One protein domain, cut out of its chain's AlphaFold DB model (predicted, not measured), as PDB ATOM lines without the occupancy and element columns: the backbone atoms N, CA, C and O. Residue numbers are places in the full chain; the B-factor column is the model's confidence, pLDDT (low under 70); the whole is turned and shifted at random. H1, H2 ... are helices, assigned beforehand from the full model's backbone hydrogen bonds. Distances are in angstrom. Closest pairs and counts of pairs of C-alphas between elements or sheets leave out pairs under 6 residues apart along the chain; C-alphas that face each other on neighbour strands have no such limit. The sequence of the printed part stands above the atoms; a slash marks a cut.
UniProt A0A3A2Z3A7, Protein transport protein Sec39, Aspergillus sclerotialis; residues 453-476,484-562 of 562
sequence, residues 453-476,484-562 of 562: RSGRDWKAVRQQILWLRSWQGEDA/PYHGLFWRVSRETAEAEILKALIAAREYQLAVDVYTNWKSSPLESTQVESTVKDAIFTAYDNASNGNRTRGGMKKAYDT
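Overview. This is residues 453 to 476 and 484 to 562 of the 562 residues of the protein "Protein transport protein Sec39" of Aspergillus sclerotialis (UniProt A0A3A2Z3A7). Look for an elongated body built round one helix: H2 lies in the middle, with H1 on one side of it and H4 on the other in a staggered row, and short H3 folds back along a third side. At one end of the long axis H5 folds back on the last part of H4, and at the opposite end lie the stretches on either side of the cut, around Ala 476 and Pro 484. You will find 103 printed residues with five named helices, H1 H2 H3 H4 H5 in that order, and no named strand; 60 of the 103 residues are in the helices, and the class is all helix. The whole is only just compact, close to loose, with a radius of gyration of the C-alphas of 15.2 A, and its C-alphas span 49 by 30 by 22 A.

Arrangement. Begin with H1, residues 458 to 469, and go on to H2, residues 494 to 508, which is the hub and touches three other helices. H1 and H2 touch, and the closest C-alphas are those of Arg 462 and Ile 501, 6.8 A apart. They run opposite ways at a shallow tilt of 31 degrees. Next comes H3, residues 511 to 518, which forms a helical hairpin with H2. Look at residues 502 to 506, with which alone H2 touches H3; the closest C-alphas are those of Leu 505 and Ala 514, 6.3 A apart, and the lines stand at a shallow tilt of 11 degrees, opposite ways. H1 and H3 are close but not clearly touching, with the closest C-alphas, of Lys 459 and Leu 513, 7.9 A apart. Then find H4, residues 528 to 544, which touches H2 with 10 pairs of C-alphas within 8 A, the closest being those of Lys 503 and Thr 534 at 6.8 A. H2 and H4 run the same way at a tilt of 35.1 degrees, only just steep. H3 and H4 are close but not clearly touching, with the closest C-alphas, of Tyr 518 and Val 531, 7.1 A apart. Last comes H5, residues 554 to 561, in a helical hairpin with H4: residues 538 to 544 of H4 alone touch it, and the closest C-alphas, of Ile 539 and Ala 559, are 4.7 A apart. The two run opposite ways at a shallow tilt of 27 degrees. H5 is apart from H1 and H2, and only just apart from H3, with 8.1 A at the closest; H1 and H4 are also apart. Of the 4 touching pairs 3 are at a shallow tilt, a mostly aligned packing. In H1, H2, H3, H4 and H5 every O i to N i+4 pair is within hydrogen-bond range.

Along the chain. Find C-alpha 458 at (-4.418, -18.247, 3.662); from there H1 runs 16.5 A to C-alpha 469. H2 begins at C-alpha 494, at (-14.357, -7.399, 12.960), and runs 20.8 A to C-alpha 508. H3 spans 10.4 A from C-alpha 511 to C-alpha 518. H4, the longest helix with 17 residues, runs 24.3 A from C-alpha 528 to C-alpha 544. H5 covers 11.0 A and ends at C-alpha 561, at (-5.771, -32.603, 14.850).

Size, cuts and confidence. The two C-alphas farthest apart are those of Pro 484 and Asn 550, 50.2 A. Residues 477 to 483 are not printed, and C-alphas 476 and 484 stand 13.6 A apart across this cut, which falls in the link from H1 to H2. Of the links that are printed whole, H2 to H3 is tight, and H3 to H4 and H4 to H5 are short. The mean pLDDT of the printed part is 86.1; look for values under 70 at residues 453 to 455, 473 to 476 and 521 to 522.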
ATOM      1  N   ARG A 453      -7.453 -25.610  -2.409       66.75
ATOM      2  CA  ARG A 453      -6.378 -26.412  -3.011       66.75
ATOM      3  C   ARG A 453      -5.163 -26.388  -2.080       66.75
ATOM      4  O   ARG A 453      -4.913 -25.379  -1.423       66.75
ATOM      5  N   SER A 454      -4.384 -27.469  -2.056       61.31
ATOM      6  CA  SER A 454      -3.102 -27.508  -1.341       61.31
ATOM      7  C   SER A 454      -2.175 -26.394  -1.850       61.31
ATOM      8  O   SER A 454      -1.890 -26.358  -3.047       61.31
ATOM      9  N   GLY A 455      -1.717 -25.504  -0.962       67.38
ATOM     10  CA  GLY A 455      -0.801 -24.401  -1.293       67.38
ATOM     11  C   GLY A 455      -1.446 -23.026  -1.527       67.38
ATOM     12  O   GLY A 455      -0.770 -22.129  -2.022       67.38
ATOM     13  N   ARG A 456      -2.733 -22.834  -1.200       83.00
ATOM     14  CA  ARG A 456      -3.360 -21.499  -1.184       83.00
ATOM     15  C   ARG A 456      -2.794 -20.664  -0.027       83.00
ATOM     16  O   ARG A 456      -2.727 -21.150   1.096       83.00
ATOM     17  N   ASP A 457      -2.435 -19.409  -0.290       88.88
ATOM     18  CA  ASP A 457      -1.959 -18.498   0.755       88.88
ATOM     19  C   ASP A 457      -3.126 -17.968   1.599       88.88
ATOM     20  O   ASP A 457      -3.817 -17.011   1.246       88.88
ATOM     21  N   TRP A 458      -3.352 -18.611   2.739       90.19
ATOM     22  CA  TRP A 458      -4.418 -18.247   3.662       90.19
ATOM     23  C   TRP A 458      -4.191 -16.925   4.402       90.19
ATOM     24  O   TRP A 458      -5.165 -16.332   4.872       90.19
ATOM     25  N   LYS A 459      -2.952 -16.415   4.464       90.12
ATOM     26  CA  LYS A 459      -2.689 -15.067   4.994       90.12
ATOM     27  C   LYS A 459      -3.253 -14.016   4.046       90.12
ATOM     28  O   LYS A 459      -3.993 -13.140   4.494       90.12
ATOM     29  N   ALA A 460      -2.986 -14.164   2.748       89.69
ATOM     30  CA  ALA A 460      -3.556 -13.303   1.717       89.69
ATOM     31  C   ALA A 460      -5.092 -13.399   1.683       89.69
ATOM     32  O   ALA A 460      -5.766 -12.376   1.629       89.69
ATOM     33  N   VAL A 461      -5.660 -14.608   1.806       91.25
ATOM     34  CA  VAL A 461      -7.124 -14.801   1.885       91.25
ATOM     35  C   VAL A 461      -7.724 -14.053   3.078       91.25
ATOM     36  O   VAL A 461      -8.709 -13.336   2.906       91.25
ATOM     37  N   ARG A 462      -7.130 -14.169   4.277       92.06
ATOM     38  CA  ARG A 462      -7.579 -13.418   5.462       92.06
ATOM     39  C   ARG A 462      -7.546 -11.912   5.204       92.06
ATOM     40  O   ARG A 462      -8.538 -11.241   5.466       92.06
ATOM     41  N   GLN A 463      -6.443 -11.391   4.666       91.19
ATOM     42  CA  GLN A 463      -6.305  -9.962   4.359       91.19
ATOM     43  C   GLN A 463      -7.359  -9.483   3.354       91.19
ATOM     44  O   GLN A 463      -7.981  -8.449   3.576       91.19
ATOM     45  N   GLN A 464      -7.620 -10.252   2.294       91.94
ATOM     46  CA  GLN A 464      -8.649  -9.920   1.307       91.94
ATOM     47  C   GLN A 464     -10.057  -9.906   1.915       91.94
ATOM     48  O   GLN A 464     -10.821  -8.988   1.640       91.94
ATOM     49  N   ILE A 465     -10.405 -10.881   2.763       93.12
ATOM     50  CA  ILE A 465     -11.722 -10.927   3.423       93.12
ATOM     51  C   ILE A 465     -11.897  -9.743   4.382       93.12
ATOM     52  O   ILE A 465     -12.948  -9.103   4.381       93.12
ATOM     53  N   LEU A 466     -10.872  -9.423   5.177       92.25
ATOM     54  CA  LEU A 466     -10.911  -8.276   6.086       92.25
ATOM     55  C   LEU A 466     -11.003  -6.952   5.324       92.25
ATOM     56  O   LEU A 466     -11.760  -6.073   5.727       92.25
ATOM     57  N   TRP A 467     -10.314  -6.843   4.189       92.88
ATOM     58  CA  TRP A 467     -10.403  -5.680   3.313       92.88
ATOM     59  C   TRP A 467     -11.774  -5.551   2.630       92.88
ATOM     60  O   TRP A 467     -12.312  -4.457   2.506       92.88
ATOM     61  N   LEU A 468     -12.415  -6.662   2.252       93.44
ATOM     62  CA  LEU A 468     -13.802  -6.644   1.770       93.44
ATOM     63  C   LEU A 468     -14.789  -6.207   2.864       93.44
ATOM     64  O   LEU A 468     -15.840  -5.648   2.553       93.44
ATOM     65  N   ARG A 469     -14.482  -6.452   4.143       93.00
ATOM     66  CA  ARG A 469     -15.271  -5.939   5.273       93.00
ATOM     67  C   ARG A 469     -15.049  -4.442   5.474       93.00
ATOM     68  O   ARG A 469     -16.028  -3.724   5.640       93.00
ATOM     69  N   SER A 470     -13.801  -3.984   5.429       90.69
ATOM     70  CA  SER A 470     -13.428  -2.574   5.538       90.69
ATOM     71  C   SER A 470     -12.343  -2.237   4.522       90.69
ATOM     72  O   SER A 470     -11.215  -2.713   4.634       90.69
ATOM     73  N   TRP A 471     -12.662  -1.357   3.575       89.81
ATOM     74  CA  TRP A 471     -11.688  -0.796   2.638       89.81
ATOM     75  C   TRP A 471     -10.718   0.183   3.318       89.81
ATOM     76  O   TRP A 471      -9.756   0.639   2.702       89.81
ATOM     77  N   GLN A 472     -10.975   0.521   4.581       78.12
ATOM     78  CA  GLN A 472     -10.072   1.284   5.433       78.12
ATOM     79  C   GLN A 472      -9.105   0.311   6.115       78.12
ATOM     80  O   GLN A 472      -9.532  -0.725   6.632       78.12
ATOM     81  N   GLY A 473      -7.806   0.625   6.080       66.62
ATOM     82  CA  GLY A 473      -6.747  -0.218   6.643       66.62
ATOM     83  C   GLY A 473      -6.877  -0.472   8.151       66.62
ATOM     84  O   GLY A 473      -7.710   0.118   8.836       66.62
ATOM     85  N   GLU A 474      -6.015  -1.349   8.678       58.09
ATOM     86  CA  GLU A 474      -6.093  -1.863  10.058       58.09
ATOM     87  C   GLU A 474      -5.996  -0.780  11.158       58.09
ATOM     88  O   GLU A 474      -6.463  -1.022  12.271       58.09
ATOM     89  N   ASP A 475      -5.464   0.410  10.849       50.06
ATOM     90  CA  ASP A 475      -5.241   1.514  11.801       50.06
ATOM     91  C   ASP A 475      -6.476   2.414  12.045       50.06
ATOM     92  O   ASP A 475      -6.450   3.277  12.926       50.06
ATOM     93  N   ALA A 476      -7.568   2.237  11.290       51.31
ATOM     94  CA  ALA A 476      -8.758   3.098  11.373       51.31
ATOM     95  C   ALA A 476      -9.774   2.682  12.459       51.31
ATOM     96  O   ALA A 476     -10.615   3.491  12.844       51.31
ATOM     97  N   PRO A 484     -20.777   5.109   7.317       81.12
ATOM     98  CA  PRO A 484     -21.478   4.042   6.617       81.12
ATOM     99  C   PRO A 484     -20.793   3.736   5.276       81.12
ATOM    100  O   PRO A 484     -20.120   4.587   4.711       81.12
ATOM    101  N   TYR A 485     -20.975   2.520   4.753       84.62
ATOM    102  CA  TYR A 485     -20.520   2.128   3.406       84.62
ATOM    103  C   TYR A 485     -18.993   2.115   3.185       84.62
ATOM    104  O   TYR A 485     -18.527   2.282   2.061       84.62
ATOM    105  N   HIS A 486     -18.204   1.862   4.232       86.50
ATOM    106  CA  HIS A 486     -16.735   1.782   4.168       86.50
ATOM    107  C   HIS A 486     -16.189   0.398   3.750       86.50
ATOM    108  O   HIS A 486     -15.016   0.103   3.967       86.50
ATOM    109  N   GLY A 487     -17.024  -0.474   3.187       91.06
ATOM    110  CA  GLY A 487     -16.678  -1.846   2.810       91.06
ATOM    111  C   GLY A 487     -17.890  -2.601   2.271       91.06
ATOM    112  O   GLY A 487     -19.020  -2.146   2.420       91.06
ATOM    113  N   LEU A 488     -17.696  -3.772   1.668       93.19
ATOM    114  CA  LEU A 488     -18.806  -4.614   1.201       93.19
ATOM    115  C   LEU A 488     -19.600  -5.203   2.380       93.19
ATOM    116  O   LEU A 488     -20.829  -5.202   2.355       93.19
ATOM    117  N   PHE A 489     -18.897  -5.646   3.428       94.19
ATOM    118  CA  PHE A 489     -19.473  -6.234   4.652       94.19
ATOM    119  C   PHE A 489     -19.317  -5.327   5.879       94.19
ATOM    120  O   PHE A 489     -19.137  -5.803   6.998       94.19
ATOM    121  N   TRP A 490     -19.362  -4.013   5.667       91.38
ATOM    122  CA  TRP A 490     -19.038  -2.993   6.669       91.38
ATOM    123  C   TRP A 490     -19.898  -3.036   7.943       91.38
ATOM    124  O   TRP A 490     -19.476  -2.559   8.993       91.38
ATOM    125  N   ARG A 491     -21.105  -3.618   7.881       91.12
ATOM    126  CA  ARG A 491     -21.991  -3.766   9.048       91.12
ATOM    127  C   ARG A 491     -21.622  -4.962   9.926       91.12
ATOM    128  O   ARG A 491     -22.124  -5.073  11.041       91.12
ATOM    129  N   VAL A 492     -20.783  -5.869   9.427       92.00
ATOM    130  CA  VAL A 492     -20.292  -7.024  10.181       92.00
ATOM    131  C   VAL A 492     -19.118  -6.578  11.050       92.00
ATOM    132  O   VAL A 492     -18.163  -5.955  10.575       92.00
ATOM    133  N   SER A 493     -19.178  -6.900  12.343       91.38
ATOM    134  CA  SER A 493     -18.094  -6.577  13.270       91.38
ATOM    135  C   SER A 493     -16.812  -7.333  12.903       91.38
ATOM    136  O   SER A 493     -16.863  -8.419  12.311       91.38
ATOM    137  N   ARG A 494     -15.650  -6.770  13.252       90.56
ATOM    138  CA  ARG A 494     -14.357  -7.399  12.960       90.56
ATOM    139  C   ARG A 494     -14.251  -8.759  13.636       90.56
ATOM    140  O   ARG A 494     -13.840  -9.719  12.998       90.56
ATOM    141  N   GLU A 495     -14.692  -8.846  14.885       91.12
ATOM    142  CA  GLU A 495     -14.667 -10.069  15.686       91.12
ATOM    143  C   GLU A 495     -15.533 -11.153  15.039       91.12
ATOM    144  O   GLU A 495     -15.129 -12.307  14.925       91.12
ATOM    145  N   THR A 496     -16.709 -10.780  14.530       92.44
ATOM    146  CA  THR A 496     -17.599 -11.728  13.851       92.44
ATOM    147  C   THR A 496     -16.970 -12.246  12.557       92.44
ATOM    148  O   THR A 496     -17.010 -13.447  12.290       92.44
ATOM    149  N   ALA A 497     -16.355 -11.366  11.760       92.38
ATOM    150  CA  ALA A 497     -15.667 -11.762  10.534       92.38
ATOM    151  C   ALA A 497     -14.460 -12.673  10.824       92.38
ATOM    152  O   ALA A 497     -14.306 -13.714  10.189       92.38
ATOM    153  N   GLU A 498     -13.646 -12.327  11.820       93.25
ATOM    154  CA  GLU A 498     -12.493 -13.114  12.271       93.25
ATOM    155  C   GLU A 498     -12.900 -14.493  12.801       93.25
ATOM    156  O   GLU A 498     -12.236 -15.482  12.501       93.25
ATOM    157  N   ALA A 499     -14.025 -14.601  13.514       92.81
ATOM    158  CA  ALA A 499     -14.555 -15.889  13.954       92.81
ATOM    159  C   ALA A 499     -14.949 -16.789  12.768       92.81
ATOM    160  O   ALA A 499     -14.675 -17.989  12.781       92.81
ATOM    161  N   GLU A 500     -15.559 -16.234  11.715       94.19
ATOM    162  CA  GLU A 500     -15.866 -16.997  10.497       94.19
ATOM    163  C   GLU A 500     -14.590 -17.379   9.719       94.19
ATOM    164  O   GLU A 500     -14.491 -18.504   9.223       94.19
ATOM    165  N   ILE A 501     -13.576 -16.507   9.672       93.75
ATOM    166  CA  ILE A 501     -12.259 -16.817   9.084       93.75
ATOM    167  C   ILE A 501     -11.569 -17.950   9.858       93.75
ATOM    168  O   ILE A 501     -11.072 -18.891   9.237       93.75
ATOM    169  N   LEU A 502     -11.587 -17.925  11.195       93.00
ATOM    170  CA  LEU A 502     -11.044 -18.996  12.037       93.00
ATOM    171  C   LEU A 502     -11.717 -20.342  11.733       93.00
ATOM    172  O   LEU A 502     -11.027 -21.343  11.516       93.00
ATOM    173  N   LYS A 503     -13.053 -20.373  11.628       91.88
ATOM    174  CA  LYS A 503     -13.788 -21.582  11.206       91.88
ATOM    175  C   LYS A 503     -13.309 -22.083   9.843       91.88
ATOM    176  O   LYS A 503     -13.177 -23.292   9.648       91.88
ATOM    177  N   ALA A 504     -13.021 -21.177   8.910       91.44
ATOM    178  CA  ALA A 504     -12.515 -21.504   7.579       91.44
ATOM    179  C   ALA A 504     -11.110 -22.122   7.615       91.44
ATOM    180  O   ALA A 504     -10.884 -23.143   6.967       91.44
ATOM    181  N   LEU A 505     -10.192 -21.546   8.401       91.00
ATOM    182  CA  LEU A 505      -8.825 -22.052   8.577       91.00
ATOM    183  C   LEU A 505      -8.828 -23.464   9.165       91.00
ATOM    184  O   LEU A 505      -8.189 -24.367   8.623       91.00
ATOM    185  N   ILE A 506      -9.621 -23.684  10.218       90.44
ATOM    186  CA  ILE A 506      -9.805 -25.009  10.825       90.44
ATOM    187  C   ILE A 506     -10.419 -25.978   9.807       90.44
ATOM    188  O   ILE A 506      -9.995 -27.131   9.680       90.44
ATOM    189  N   ALA A 507     -11.404 -25.524   9.027       87.88
ATOM    190  CA  ALA A 507     -12.018 -26.349   7.998       87.88
ATOM    191  C   ALA A 507     -11.023 -26.775   6.906       87.88
ATOM    192  O   ALA A 507     -11.092 -27.926   6.460       87.88
ATOM    193  N   ALA A 508     -10.098 -25.882   6.547       87.81
ATOM    194  CA  ALA A 508      -9.031 -26.075   5.572       87.81
ATOM    195  C   ALA A 508      -7.781 -26.788   6.119       87.81
ATOM    196  O   ALA A 508      -6.906 -27.139   5.331       87.81
ATOM    197  N   ARG A 509      -7.733 -27.082   7.429       87.69
ATOM    198  CA  ARG A 509      -6.597 -27.704   8.144       87.69
ATOM    199  C   ARG A 509      -5.348 -26.821   8.244       87.69
ATOM    200  O   ARG A 509      -4.238 -27.329   8.381       87.69
ATOM    201  N   GLU A 510      -5.530 -25.507   8.227       89.00
ATOM    202  CA  GLU A 510      -4.466 -24.513   8.402       89.00
ATOM    203  C   GLU A 510      -4.233 -24.209   9.887       89.00
ATOM    204  O   GLU A 510      -4.320 -23.069  10.347       89.00
ATOM    205  N   TYR A 511      -3.971 -25.262  10.663       89.56
ATOM    206  CA  TYR A 511      -3.881 -25.181  12.122       89.56
ATOM    207  C   TYR A 511      -2.739 -24.281  12.588       89.56
ATOM    208  O   TYR A 511      -2.932 -23.476  13.493       89.56
ATOM    209  N   GLN A 512      -1.571 -24.361  11.941       88.75
ATOM    210  CA  GLN A 512      -0.418 -23.540  12.318       88.75
ATOM    211  C   GLN A 512      -0.719 -22.048  12.158       88.75
ATOM    212  O   GLN A 512      -0.437 -21.265  13.056       88.75
ATOM    213  N   LEU A 513      -1.356 -21.662  11.047       88.88
ATOM    214  CA  LEU A 513      -1.736 -20.273  10.824       88.88
ATOM    215  C   LEU A 513      -2.804 -19.809  11.824       88.88
ATOM    216  O   LEU A 513      -2.731 -18.686  12.315       88.88
ATOM    217  N   ALA A 514      -3.777 -20.666  12.146       90.19
ATOM    218  CA  ALA A 514      -4.776 -20.364  13.168       90.19
ATOM    219  C   ALA A 514      -4.128 -20.144  14.548       90.19
ATOM    220  O   ALA A 514      -4.475 -19.191  15.246       90.19
ATOM    221  N   VAL A 515      -3.145 -20.969  14.920       89.62
ATOM    222  CA  VAL A 515      -2.374 -20.791  16.157       89.62
ATOM    223  C   VAL A 515      -1.621 -19.461  16.126       89.62
ATOM    224  O   VAL A 515      -1.790 -18.654  17.042       89.62
ATOM    225  N   ASP A 516      -0.861 -19.192  15.065       89.00
ATOM    226  CA  ASP A 516      -0.035 -17.986  14.942       89.00
ATOM    227  C   ASP A 516      -0.862 -16.689  15.060       89.00
ATOM    228  O   ASP A 516      -0.400 -15.710  15.647       89.00
ATOM    229  N   VAL A 517      -2.090 -16.678  14.524       88.44
ATOM    230  CA  VAL A 517      -2.965 -15.495  14.505       88.44
ATOM    231  C   VAL A 517      -3.762 -15.332  15.804       88.44
ATOM    232  O   VAL A 517      -3.824 -14.223  16.334       88.44
ATOM    233  N   TYR A 518      -4.369 -16.402  16.330       90.19
ATOM    234  CA  TYR A 518      -5.399 -16.295  17.378       90.19
ATOM    235  C   TYR A 518      -4.939 -16.699  18.786       90.19
ATOM    236  O   TYR A 518      -5.678 -16.501  19.746       90.19
ATOM    237  N   THR A 519      -3.733 -17.253  18.955       84.00
ATOM    238  CA  THR A 519      -3.227 -17.632  20.294       84.00
ATOM    239  C   THR A 519      -2.272 -16.603  20.902       84.00
ATOM    240  O   THR A 519      -1.934 -16.683  22.085       84.00
ATOM    241  N   ASN A 520      -1.852 -15.595  20.128       82.38
ATOM    242  CA  ASN A 520      -0.966 -14.545  20.619       82.38
ATOM    243  C   ASN A 520      -1.740 -13.490  21.427       82.38
ATOM    244  O   ASN A 520      -2.401 -12.617  20.873       82.38
ATOM    245  N   TRP A 521      -1.606 -13.533  22.753       64.19
ATOM    246  CA  TRP A 521      -2.338 -12.679  23.700       64.19
ATOM    247  C   TRP A 521      -2.183 -11.161  23.500       64.19
ATOM    248  O   TRP A 521      -3.021 -10.410  23.988       64.19
ATOM    249  N   LYS A 522      -1.128 -10.690  22.816       67.88
ATOM    250  CA  LYS A 522      -0.913  -9.251  22.561       67.88
ATOM    251  C   LYS A 522      -1.553  -8.742  21.271       67.88
ATOM    252  O   LYS A 522      -1.711  -7.536  21.128       67.88
ATOM    253  N   SER A 523      -1.844  -9.630  20.323       76.12
ATOM    254  CA  SER A 523      -2.246  -9.261  18.959       76.12
ATOM    255  C   SER A 523      -3.428 -10.067  18.427       76.12
ATOM    256  O   SER A 523      -3.766  -9.925  17.254       76.12
ATOM    257  N   SER A 524      -4.019 -10.946  19.242       83.25
ATOM    258  CA  SER A 524      -5.167 -11.745  18.826       83.25
ATOM    259  C   SER A 524      -6.361 -10.826  18.565       83.25
ATOM    260  O   SER A 524      -6.725 -10.048  19.449       83.25
ATOM    261  N   PRO A 525      -7.003 -10.929  17.391       84.62
ATOM    262  CA  PRO A 525      -8.201 -10.156  17.081       84.62
ATOM    263  C   PRO A 525      -9.459 -10.693  17.787       84.62
ATOM    264  O   PRO A 525     -10.508 -10.061  17.711       84.62
ATOM    265  N   LEU A 526      -9.377 -11.857  18.445       88.06
ATOM    266  CA  LEU A 526     -10.479 -12.499  19.168       88.06
ATOM    267  C   LEU A 526     -10.123 -12.725  20.638       88.06
ATOM    268  O   LEU A 526      -8.970 -13.021  20.974       88.06
ATOM    269  N   GLU A 527     -11.134 -12.668  21.506       88.62
ATOM    270  CA  GLU A 527     -10.989 -13.078  22.901       88.62
ATOM    271  C   GLU A 527     -10.750 -14.589  23.012       88.62
ATOM    272  O   GLU A 527     -11.319 -15.387  22.262       88.62
ATOM    273  N   SER A 528      -9.962 -15.003  24.009       86.50
ATOM    274  CA  SER A 528      -9.637 -16.420  24.249       86.50
ATOM    275  C   SER A 528     -10.889 -17.307  24.360       86.50
ATOM    276  O   SER A 528     -10.928 -18.414  23.828       86.50
ATOM    277  N   THR A 529     -11.956 -16.790  24.979       88.38
ATOM    278  CA  THR A 529     -13.253 -17.470  25.132       88.38
ATOM    279  C   THR A 529     -13.933 -17.748  23.787       88.38
ATOM    280  O   THR A 529     -14.482 -18.832  23.582       88.38
ATOM    281  N   GLN A 530     -13.870 -16.800  22.850       88.25
ATOM    282  CA  GLN A 530     -14.444 -16.925  21.508       88.25
ATOM    283  C   GLN A 530     -13.645 -17.901  20.643       88.25
ATOM    284  O   GLN A 530     -14.238 -18.713  19.925       88.25
ATOM    285  N   VAL A 531     -12.312 -17.864  20.743       89.81
ATOM    286  CA  VAL A 531     -11.425 -18.828  20.076       89.81
ATOM    287  C   VAL A 531     -11.724 -20.240  20.577       89.81
ATOM    288  O   VAL A 531     -11.987 -21.132  19.773       89.81
ATOM    289  N   GLU A 532     -11.774 -20.434  21.897       90.62
ATOM    290  CA  GLU A 532     -12.039 -21.738  22.509       90.62
ATOM    291  C   GLU A 532     -13.422 -22.283  22.124       90.62
ATOM    292  O   GLU A 532     -13.544 -23.457  21.774       90.62
ATOM    293  N   SER A 533     -14.459 -21.438  22.130       91.56
ATOM    294  CA  SER A 533     -15.804 -21.828  21.686       91.56
ATOM    295  C   SER A 533     -15.813 -22.257  20.218       91.56
ATOM    296  O   SER A 533     -16.357 -23.306  19.886       91.56
ATOM    297  N   THR A 534     -15.168 -21.482  19.343       89.81
ATOM    298  CA  THR A 534     -15.127 -21.760  17.899       89.81
ATOM    299  C   THR A 534     -14.392 -23.067  17.593       89.81
ATOM    300  O   THR A 534     -14.829 -23.848  16.745       89.81
ATOM    301  N   VAL A 535     -13.292 -23.334  18.304       91.12
ATOM    302  CA  VAL A 535     -12.527 -24.583  18.190       91.12
ATOM    303  C   VAL A 535     -13.349 -25.769  18.701       91.12
ATOM    304  O   VAL A 535     -13.446 -26.776  18.000       91.12
ATOM    305  N   LYS A 536     -14.008 -25.648  19.863       91.81
ATOM    306  CA  LYS A 536     -14.898 -26.695  20.404       91.81
ATOM    307  C   LYS A 536     -16.003 -27.066  19.419       91.81
ATOM    308  O   LYS A 536     -16.194 -28.251  19.146       91.81
ATOM    309  N   ASP A 537     -16.677 -26.078  18.839       90.44
ATOM    310  CA  ASP A 537     -17.739 -26.309  17.855       90.44
ATOM    311  C   ASP A 537     -17.211 -27.037  16.610       90.44
ATOM    312  O   ASP A 537     -17.862 -27.942  16.080       90.44
ATOM    313  N   ALA A 538     -16.002 -26.692  16.155       88.88
ATOM    314  CA  ALA A 538     -15.362 -27.359  15.027       88.88
ATOM    315  C   ALA A 538     -14.972 -28.815  15.342       88.88
ATOM    316  O   ALA A 538     -15.163 -29.687  14.487       88.88
ATOM    317  N   ILE A 539     -14.479 -29.090  16.557       90.44
ATOM    318  CA  ILE A 539     -14.176 -30.445  17.044       90.44
ATOM    319  C   ILE A 539     -15.452 -31.286  17.071       90.44
ATOM    320  O   ILE A 539     -15.473 -32.364  16.473       90.44
ATOM    321  N   PHE A 540     -16.527 -30.792  17.697       90.69
ATOM    322  CA  PHE A 540     -17.805 -31.509  17.759       90.69
ATOM    323  C   PHE A 540     -18.373 -31.763  16.364       90.69
ATOM    324  O   PHE A 540     -18.706 -32.897  16.032       90.69
ATOM    325  N   THR A 541     -18.347 -30.760  15.485       88.38
ATOM    326  CA  THR A 541     -18.794 -30.921  14.094       88.38
ATOM    327  C   THR A 541     -17.978 -31.983  13.346       88.38
ATOM    328  O   THR A 541     -18.531 -32.768  12.574       88.38
ATOM    329  N   ALA A 542     -16.657 -32.030  13.529       86.88
ATOM    330  CA  ALA A 542     -15.806 -33.034  12.889       86.88
ATOM    331  C   ALA A 542     -16.020 -34.445  13.468       86.88
ATOM    332  O   ALA A 542     -15.969 -35.422  12.715       86.88
ATOM    333  N   TYR A 543     -16.275 -34.534  14.775       88.06
ATOM    334  CA  TYR A 543     -16.572 -35.770  15.492       88.06
ATOM    335  C   TYR A 543     -17.923 -36.359  15.063       88.06
ATOM    336  O   TYR A 543     -17.976 -37.522  14.669       88.06
ATOM    337  N   ASP A 544     -18.982 -35.547  15.037       88.81
ATOM    338  CA  ASP A 544     -20.343 -35.972  14.683       88.81
ATOM    339  C   ASP A 544     -20.456 -36.415  13.218       88.81
ATOM    340  O   ASP A 544     -21.215 -37.323  12.884       88.81
ATOM    341  N   ASN A 545     -19.650 -35.823  12.331       85.94
ATOM    342  CA  ASN A 545     -19.586 -36.204  10.918       85.94
ATOM    343  C   ASN A 545     -18.609 -37.368  10.636       85.94
ATOM    344  O   ASN A 545     -18.357 -37.707   9.472       85.94
ATOM    345  N   ALA A 546     -18.010 -37.986  11.659       87.25
ATOM    346  CA  ALA A 546     -17.075 -39.088  11.475       87.25
ATOM    347  C   ALA A 546     -17.804 -40.421  11.217       87.25
ATOM    348  O   ALA A 546     -18.508 -40.953  12.064       87.25
ATOM    349  N   SER A 547     -17.547 -41.028  10.055       83.44
ATOM    350  CA  SER A 547     -18.096 -42.352   9.697       83.44
ATOM    351  C   SER A 547     -17.557 -43.532  10.525       83.44
ATOM    352  O   SER A 547     -18.100 -44.633  10.443       83.44
ATOM    353  N   ASN A 548     -16.464 -43.349  11.280       84.25
ATOM    354  CA  ASN A 548     -15.893 -44.358  12.176       84.25
ATOM    355  C   ASN A 548     -14.981 -43.727  13.249       84.25
ATOM    356  O   ASN A 548     -14.540 -42.587  13.119       84.25
ATOM    357  N   GLY A 549     -14.660 -44.500  14.291       83.88
ATOM    358  CA  GLY A 549     -13.825 -44.074  15.424       83.88
ATOM    359  C   GLY A 549     -12.306 -44.108  15.198       83.88
ATOM    360  O   GLY A 549     -11.549 -44.027  16.165       83.88
ATOM    361  N   ASN A 550     -11.817 -44.273  13.963       83.44
ATOM    362  CA  ASN A 550     -10.377 -44.356  13.717       83.44
ATOM    363  C   ASN A 550      -9.721 -42.967  13.760       83.44
ATOM    364  O   ASN A 550      -9.830 -42.192  12.812       83.44
ATOM    365  N   ARG A 551      -8.935 -42.703  14.810       83.50
ATOM    366  CA  ARG A 551      -8.198 -41.443  15.041       83.50
ATOM    367  C   ARG A 551      -7.253 -41.016  13.913       83.50
ATOM    368  O   ARG A 551      -6.837 -39.869  13.871       83.50
ATOM    369  N   THR A 552      -6.906 -41.911  12.992       80.81
ATOM    370  CA  THR A 552      -5.943 -41.630  11.914       80.81
ATOM    371  C   THR A 552      -6.586 -41.329  10.559       80.81
ATOM    372  O   THR A 552      -5.866 -41.030   9.603       80.81
ATOM    373  N   ARG A 553      -7.922 -41.402  10.421       76.38
ATOM    374  CA  ARG A 553      -8.615 -41.164   9.140       76.38
ATOM    375  C   ARG A 553      -9.916 -40.368   9.292       76.38
ATOM    376  O   ARG A 553     -10.573 -40.394  10.324       76.38
ATOM    377  N   GLY A 554     -10.306 -39.691   8.209       82.62
ATOM    378  CA  GLY A 554     -11.616 -39.045   8.078       82.62
ATOM    379  C   GLY A 554     -11.882 -37.926   9.093       82.62
ATOM    380  O   GLY A 554     -10.969 -37.189   9.467       82.62
ATOM    381  N   GLY A 555     -13.148 -37.796   9.507       82.69
ATOM    382  CA  GLY A 555     -13.603 -36.788  10.475       82.69
ATOM    383  C   GLY A 555     -12.962 -36.933  11.856       82.69
ATOM    384  O   GLY A 555     -12.605 -35.931  12.461       82.69
ATOM    385  N   MET A 556     -12.686 -38.164  12.302       87.38
ATOM    386  CA  MET A 556     -12.062 -38.418  13.605       87.38
ATOM    387  C   MET A 556     -10.606 -37.940  13.667       87.38
ATOM    388  O   MET A 556     -10.180 -37.414  14.688       87.38
ATOM    389  N   LYS A 557      -9.849 -38.057  12.563       85.75
ATOM    390  CA  LYS A 557      -8.526 -37.420  12.463       85.75
ATOM    391  C   LYS A 557      -8.638 -35.901  12.543       85.75
ATOM    392  O   LYS A 557      -7.895 -35.278  13.283       85.75
ATOM    393  N   LYS A 558      -9.594 -35.313  11.819       84.00
ATOM    394  CA  LYS A 558      -9.820 -33.862  11.848       84.00
ATOM    395  C   LYS A 558     -10.158 -33.379  13.262       84.00
ATOM    396  O   LYS A 558      -9.612 -32.372  13.673       84.00
ATOM    397  N   ALA A 559     -10.995 -34.104  14.002       86.94
ATOM    398  CA  ALA A 559     -11.325 -33.786  15.392       86.94
ATOM    399  C   ALA A 559     -10.149 -33.977  16.368       86.94
ATOM    400  O   ALA A 559     -10.147 -33.358  17.418       86.94
ATOM    401  N   TYR A 560      -9.187 -34.850  16.052       87.56
ATOM    402  CA  TYR A 560      -7.977 -35.054  16.856       87.56
ATOM    403  C   TYR A 560      -6.886 -34.009  16.567       87.56
ATOM    404  O   TYR A 560      -6.160 -33.625  17.477       87.56
ATOM    405  N   ASP A 561      -6.753 -33.598  15.301       85.44
ATOM    406  CA  ASP A 561      -5.771 -32.603  14.850       85.44
ATOM    407  C   ASP A 561      -6.199 -31.154  15.181       85.44
ATOM    408  O   ASP A 561      -5.337 -30.279  15.265       85.44
ATOM    409  N   THR A 562      -7.512 -30.909  15.309       82.44
ATOM    410  CA  THR A 562      -8.115 -29.621  15.715       82.44
ATOM    411  C   THR A 562      -8.111 -29.506  17.228       82.44
ATOM    412  O   THR A 562      -7.778 -28.406  17.722       82.44
TER     413      THR A 562